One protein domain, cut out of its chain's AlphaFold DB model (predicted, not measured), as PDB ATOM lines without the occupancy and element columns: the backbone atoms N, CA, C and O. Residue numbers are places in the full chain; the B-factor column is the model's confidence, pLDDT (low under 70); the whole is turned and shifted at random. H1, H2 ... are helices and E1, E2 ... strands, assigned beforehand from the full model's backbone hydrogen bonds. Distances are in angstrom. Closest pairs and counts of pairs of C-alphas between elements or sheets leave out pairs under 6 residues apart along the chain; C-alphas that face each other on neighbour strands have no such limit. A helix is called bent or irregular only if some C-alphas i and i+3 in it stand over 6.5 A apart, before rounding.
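What this domain is: This is residues 27 to 73 of the 78 residues of an uncharacterized protein of Methanosarcina mazei LYC (UniProt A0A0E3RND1). Two ribbons of two antiparallel strands each, E1 with E4 and E2 with E3, make an open V: they come near each other where E1 ends and E4 begins, by the start of E2 and the end of E3, and spread apart toward their other ends. The short, irregular helix H1 sits at the narrow end, beside the first half of E4, and joins the E2 and E3 hairpin to E4 through a further turn. The printed part has 47 residues, with four named strands and one named helix in the order E1, E2, E3, H1, E4, and its class is mostly strand. It is only just compact, close to loose, with a radius of gyration of the C-alphas of 11.1 A, and it is elongated, spanning 34 by 18 by 15 A.

Where its parts are: E1, residues 28 to 34, is the longest strand and measures 19.3 A; its C-alpha 28 is at (174.694, 180.372, 254.924). E4, residues 68 to 73, measures 15.6 A and ends with C-alpha 73 at (172.499, 179.861, 249.733). E2, residues 43 to 47, measures 13.3 A and begins with C-alpha 43 at (159.681, 179.406, 241.356). E3 is residues 53 to 58 and measures 14.8 A. H1 is residues 59 to 62; it is irregular, with C-alphas 59 and 62 at 7.2 A, against about 5 A in a regular helix.

How they stand to each other: E1 and E4 are antiparallel neighbours, with 173 degrees between their directions. N 31 and O 71 are within hydrogen-bond range at 2.9 A, and N 73 and O 29 at 2.8 A. E2 and E3 form a hairpin, antiparallel at 165 degrees. There N 44 and O 57 stand at 2.9 A, and N 54 and O 46 at 2.8 A. Between the two sheets, the closest C-alphas of E3 and E4 are those of Tyr 58 and Ile 69, 6.6 A apart. Those of E2 and E4 are Leu 44 and Ile 69, at 7.7 A, and those of E1 and E2 are Leu 33 and Leu 44, at 7.8 A. H1 and E4 have 9 pairs of C-alphas within 8 A, the closest being Asp 59 and Ile 69 at 5.1 A. E1 is apart from E3 and from H1. H1 is too short for any O i to N i+4 pair, and its 1 pair of O i and N i+3 is not within range.

The domain as a whole: The two C-alphas farthest apart, those of Thr 39 and Ser 50, are 33.7 A apart; Thr 39 lies in the link from E1 to E2 and Ser 50 in the link from E2 to E3. The first and last printed C-alphas, of Thr 27 and Ile 73, are 8.1 A apart. The link from E1 to E2, of 8 residues, is short, and the other three links are tight. The printed part has no cut. Its mean pLDDT is 93.4, and no printed residue is under 70.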
ATOM      1  N   THR A  27     176.721 183.646 256.533       88.31
ATOM      2  CA  THR A  27     177.376 183.080 255.341       88.31
ATOM      3  C   THR A  27     176.558 181.982 254.671       88.31
ATOM      4  O   THR A  27     176.830 181.638 253.522       88.31
ATOM      5  N   LEU A  28     175.559 181.448 255.379       89.38
ATOM      6  CA  LEU A  28     174.694 180.372 254.924       89.38
ATOM      7  C   LEU A  28     173.233 180.674 255.266       89.38
ATOM      8  O   LEU A  28     172.882 180.836 256.437       89.38
ATOM      9  N   LEU A  29     172.375 180.674 254.251       90.19
ATOM     10  CA  LEU A  29     170.924 180.658 254.404       90.19
ATOM     11  C   LEU A  29     170.374 179.357 253.816       90.19
ATOM     12  O   LEU A  29     170.529 179.100 252.629       90.19
ATOM     13  N   VAL A  30     169.722 178.550 254.649       92.62
ATOM     14  CA  VAL A  30     168.989 177.359 254.199       92.62
ATOM     15  C   VAL A  30     167.547 177.764 253.922       92.62
ATOM     16  O   VAL A  30     166.927 178.414 254.768       92.62
ATOM     17  N   VAL A  31     167.032 177.394 252.752       93.75
ATOM     18  CA  VAL A  31     165.649 177.655 252.345       93.75
ATOM     19  C   VAL A  31     164.971 176.336 252.002       93.75
ATOM     20  O   VAL A  31     165.546 175.508 251.302       93.75
ATOM     21  N   ASP A  32     163.757 176.164 252.516       95.75
ATOM     22  CA  ASP A  32     162.897 175.009 252.279       95.75
ATOM     23  C   ASP A  32     161.508 175.521 251.895       95.75
ATOM     24  O   ASP A  32     160.723 175.921 252.756       95.75
ATOM     25  N   LEU A  33     161.250 175.605 250.591       95.69
ATOM     26  CA  LEU A  33     159.933 175.926 250.053       95.69
ATOM     27  C   LEU A  33     159.280 174.615 249.629       95.69
ATOM     28  O   LEU A  33     159.731 173.996 248.677       95.69
ATOM     29  N   ASN A  34     158.219 174.208 250.315       96.12
ATOM     30  CA  ASN A  34     157.527 172.952 250.056       96.12
ATOM     31  C   ASN A  34     156.037 173.228 249.852       96.12
ATOM     32  O   ASN A  34     155.380 173.740 250.761       96.12
ATOM     33  N   TRP A  35     155.522 172.899 248.671       95.50
ATOM     34  CA  TRP A  35     154.094 172.964 248.355       95.50
ATOM     35  C   TRP A  35     153.489 171.579 248.089       95.50
ATOM     36  O   TRP A  35     152.270 171.462 248.010       95.50
ATOM     37  N   GLY A  36     154.315 170.528 248.016       93.19
ATOM     38  CA  GLY A  36     153.895 169.123 248.019       93.19
ATOM     39  C   GLY A  36     153.132 168.658 246.777       93.19
ATOM     40  O   GLY A  36     152.670 167.517 246.748       93.19
ATOM     41  N   ASP A  37     152.991 169.520 245.772       90.38
ATOM     42  CA  ASP A  37     152.295 169.239 244.521       90.38
ATOM     43  C   ASP A  37     153.240 169.430 243.332       90.38
ATOM     44  O   ASP A  37     153.552 170.546 242.935       90.38
ATOM     45  N   SER A  38     153.680 168.328 242.730       89.94
ATOM     46  CA  SER A  38     154.563 168.362 241.562       89.94
ATOM     47  C   SER A  38     153.832 168.661 240.243       89.94
ATOM     48  O   SER A  38     154.468 168.693 239.190       89.94
ATOM     49  N   THR A  39     152.498 168.790 240.246       91.38
ATOM     50  CA  THR A  39     151.722 169.114 239.035       91.38
ATOM     51  C   THR A  39     151.765 170.603 238.713       91.38
ATOM     52  O   THR A  39     151.797 170.977 237.538       91.38
ATOM     53  N   ASP A  40     151.860 171.436 239.749       90.56
ATOM     54  CA  ASP A  40     152.014 172.877 239.648       90.56
ATOM     55  C   ASP A  40     153.481 173.297 239.797       90.56
ATOM     56  O   ASP A  40     154.251 172.762 240.593       90.56
ATOM     57  N   SER A  41     153.884 174.304 239.023       89.94
ATOM     58  CA  SER A  41     155.243 174.845 239.069       89.94
ATOM     59  C   SER A  41     155.301 176.128 239.886       89.94
ATOM     60  O   SER A  41     154.752 177.156 239.480       89.94
ATOM     61  N   LEU A  42     156.068 176.106 240.975       95.12
ATOM     62  CA  LEU A  42     156.503 177.311 241.674       95.12
ATOM     63  C   LEU A  42     157.968 177.627 241.367       95.12
ATOM     64  O   LEU A  42     158.786 176.757 241.068       95.12
ATOM     65  N   ARG A  43     158.301 178.917 241.433       95.38
ATOM     66  CA  ARG A  43     159.681 179.406 241.356       95.38
ATOM     67  C   ARG A  43     159.986 180.247 242.580       95.38
ATOM     68  O   ARG A  43     159.176 181.081 242.979       95.38
ATOM     69  N   LEU A  44     161.187 180.090 243.116       96.50
ATOM     70  CA  LEU A  44     161.681 180.878 244.235       96.50
ATOM     71  C   LEU A  44     162.679 181.916 243.726       96.50
ATOM     72  O   LEU A  44     163.652 181.575 243.057       96.50
ATOM     73  N   LYS A  45     162.475 183.188 244.073       96.38
ATOM     74  CA  LYS A  45     163.483 184.237 243.884       96.38
ATOM     75  C   LYS A  45     164.002 184.685 245.234       96.38
ATOM     76  O   LYS A  45     163.207 184.976 246.123       96.38
ATOM     77  N   VAL A  46     165.320 184.780 245.369       94.81
ATOM     78  CA  VAL A  46     165.944 185.243 246.612       94.81
ATOM     79  C   VAL A  46     166.696 186.532 246.365       94.81
ATOM     80  O   VAL A  46     167.478 186.632 245.422       94.81
ATOM     81  N   TYR A  47     166.459 187.512 247.230       93.25
ATOM     82  CA  TYR A  47     167.041 188.840 247.148       93.25
ATOM     83  C   TYR A  47     167.863 189.140 248.402       93.25
ATOM     84  O   TYR A  47     167.527 188.714 249.506       93.25
ATOM     85  N   THR A  48     168.951 189.885 248.228       90.69
ATOM     86  CA  THR A  48     169.680 190.513 249.337       90.69
ATOM     87  C   THR A  48     168.827 191.607 249.994       90.69
ATOM     88  O   THR A  48     167.907 192.122 249.356       90.69
ATOM     89  N   PRO A  49     169.162 192.052 251.221       88.19
ATOM     90  CA  PRO A  49     168.471 193.177 251.856       88.19
ATOM     91  C   PRO A  49     168.505 194.483 251.045       88.19
ATOM     92  O   PRO A  49     167.632 195.326 251.213       88.19
ATOM     93  N   SER A  50     169.492 194.665 250.157       90.75
ATOM     94  CA  SER A  50     169.565 195.819 249.248       90.75
ATOM     95  C   SER A  50     168.735 195.650 247.968       90.75
ATOM     96  O   SER A  50     168.740 196.538 247.118       90.75
ATOM     97  N   GLY A  51     168.035 194.523 247.804       91.06
ATOM     98  CA  GLY A  51     167.195 194.225 246.645       91.06
ATOM     99  C   GLY A  51     167.926 193.577 245.465       91.06
ATOM    100  O   GLY A  51     167.307 193.335 244.431       91.06
ATOM    101  N   ALA A  52     169.220 193.256 245.581       92.44
ATOM    102  CA  ALA A  52     169.928 192.528 244.525       92.44
ATOM    103  C   ALA A  52     169.463 191.064 244.464       92.44
ATOM    104  O   ALA A  52     169.442 190.391 245.497       92.44
ATOM    105  N   LEU A  53     169.115 190.572 243.272       94.06
ATOM    106  CA  LEU A  53     168.715 189.180 243.046       94.06
ATOM    107  C   LEU A  53     169.928 188.252 243.207       94.06
ATOM    108  O   LEU A  53     170.887 188.358 242.448       94.06
ATOM    109  N   LEU A  54     169.858 187.327 244.163       91.50
ATOM    110  CA  LEU A  54     170.853 186.269 244.349       91.50
ATOM    111  C   LEU A  54     170.628 185.099 243.390       91.50
ATOM    112  O   LEU A  54     171.587 184.508 242.904       91.50
ATOM    113  N   GLY A  55     169.368 184.770 243.099       93.69
ATOM    114  CA  GLY A  55     169.047 183.660 242.211       93.69
ATOM    115  C   GLY A  55     167.554 183.466 241.984       93.69
ATOM    116  O   GLY A  55     166.719 183.941 242.756       93.69
ATOM    117  N   THR A  56     167.238 182.769 240.892       96.31
ATOM    118  CA  THR A  56     165.908 182.221 240.600       96.31
ATOM    119  C   THR A  56     166.031 180.706 240.552       96.31
ATOM    120  O   THR A  56     166.846 180.185 239.794       96.31
ATOM    121  N   TYR A  57     165.234 180.020 241.360       96.50
ATOM    122  CA  TYR A  57     165.287 178.582 241.568       96.50
ATOM    123  C   TYR A  57     163.941 177.950 241.221       96.50
ATOM    124  O   TYR A  57     162.891 178.588 241.341       96.50
ATOM    125  N   TYR A  58     163.998 176.697 240.797       96.06
ATOM    126  CA  TYR A  58     162.864 175.876 240.388       96.06
ATOM    127  C   TYR A  58     162.949 174.541 241.130       96.06
ATOM    128  O   TYR A  58     164.020 174.223 241.642       96.06
ATOM    129  N   ASP A  59     161.852 173.785 241.161       95.44
ATOM    130  CA  ASP A  59     161.737 172.457 241.799       95.44
ATOM    131  C   ASP A  59     162.958 171.565 241.489       95.44
ATOM    132  O   ASP A  59     163.657 171.104 242.378       95.44
ATOM    133  N   SER A  60     163.381 171.537 240.220       94.25
ATOM    134  CA  SER A  60     164.536 170.763 239.740       94.25
ATOM    135  C   SER A  60     165.919 171.130 240.300       94.25
ATOM    136  O   SER A  60     166.903 170.480 239.935       94.25
ATOM    137  N   VAL A  61     166.051 172.161 241.139       94.25
ATOM    138  CA  VAL A  61     167.357 172.657 241.608       94.25
ATOM    139  C   VAL A  61     168.116 171.646 242.466       94.25
ATOM    140  O   VAL A  61     169.346 171.632 242.439       94.25
ATOM    141  N   ASP A  62     167.411 170.793 243.205       89.94
ATOM    142  CA  ASP A  62     168.010 169.751 244.042       89.94
ATOM    143  C   ASP A  62     168.110 168.390 243.326       89.94
ATOM    144  O   ASP A  62     168.512 167.387 243.920       89.94
ATOM    145  N   GLY A  63     167.812 168.367 242.021       92.38
ATOM    146  CA  GLY A  63     167.845 167.175 241.178       92.38
ATOM    147  C   GLY A  63     166.556 166.351 241.206       92.38
ATOM    148  O   GLY A  63     166.495 165.337 240.508       92.38
ATOM    149  N   THR A  64     165.540 166.780 241.957       92.38
ATOM    150  CA  THR A  64     164.227 166.124 242.047       92.38
ATOM    151  C   THR A  64     163.126 167.088 241.591       92.38
ATOM    152  O   THR A  64     163.351 168.278 241.439       92.38
ATOM    153  N   THR A  65     161.950 166.587 241.221       94.56
ATOM    154  CA  THR A  65     160.777 167.431 240.939       94.56
ATOM    155  C   THR A  65     159.613 166.845 241.714       94.56
ATOM    156  O   THR A  65     158.962 165.909 241.248       94.56
ATOM    157  N   ASP A  66     159.452 167.311 242.947       95.81
ATOM    158  CA  ASP A  66     158.564 166.733 243.959       95.81
ATOM    159  C   ASP A  66     157.710 167.784 244.681       95.81
ATOM    160  O   ASP A  66     157.103 167.494 245.715       95.81
ATOM    161  N   GLY A  67     157.603 168.991 244.123       96.12
ATOM    162  CA  GLY A  67     156.874 170.083 244.751       96.12
ATOM    163  C   GLY A  67     157.660 170.721 245.898       96.12
ATOM    164  O   GLY A  67     157.058 171.204 246.868       96.12
ATOM    165  N   ARG A  68     158.999 170.691 245.828       96.69
ATOM    166  CA  ARG A  68     159.875 171.229 246.864       96.69
ATOM    167  C   ARG A  68     161.130 171.857 246.272       96.69
ATOM    168  O   ARG A  68     161.748 171.376 245.345       96.69
ATOM    169  N   ILE A  69     161.538 172.974 246.858       96.56
ATOM    170  CA  ILE A  69     162.821 173.617 246.603       96.56
ATOM    171  C   ILE A  69     163.570 173.638 247.927       96.56
ATOM    172  O   ILE A  69     163.285 174.473 248.794       96.56
ATOM    173  N   TYR A  70     164.537 172.733 248.077       95.69
ATOM    174  CA  TYR A  70     165.429 172.699 249.231       95.69
ATOM    175  C   TYR A  70     166.853 173.085 248.830       95.69
ATOM    176  O   TYR A  70     167.523 172.372 248.087       95.69
ATOM    177  N   LEU A  71     167.341 174.232 249.314       94.31
ATOM    178  CA  LEU A  71     168.644 174.744 248.889       94.31
ATOM    179  C   LEU A  71     169.426 175.480 249.977       94.31
ATOM    180  O   LEU A  71     168.887 176.010 250.952       94.31
ATOM    181  N   TYR A  72     170.735 175.534 249.747       93.56
ATOM    182  CA  TYR A  72     171.721 176.216 250.575       93.56
ATOM    183  C   TYR A  72     172.259 177.421 249.808       93.56
ATOM    184  O   TYR A  72     172.957 177.276 248.806       93.56
ATOM    185  N   ILE A  73     171.958 178.622 250.286       90.12
ATOM    186  CA  ILE A  73     172.499 179.861 249.733       90.12
ATOM    187  C   ILE A  73     173.754 180.195 250.515       90.12
ATOM    188  O   ILE A  73     173.692 180.650 251.659       90.12
TER     189      ILE A  73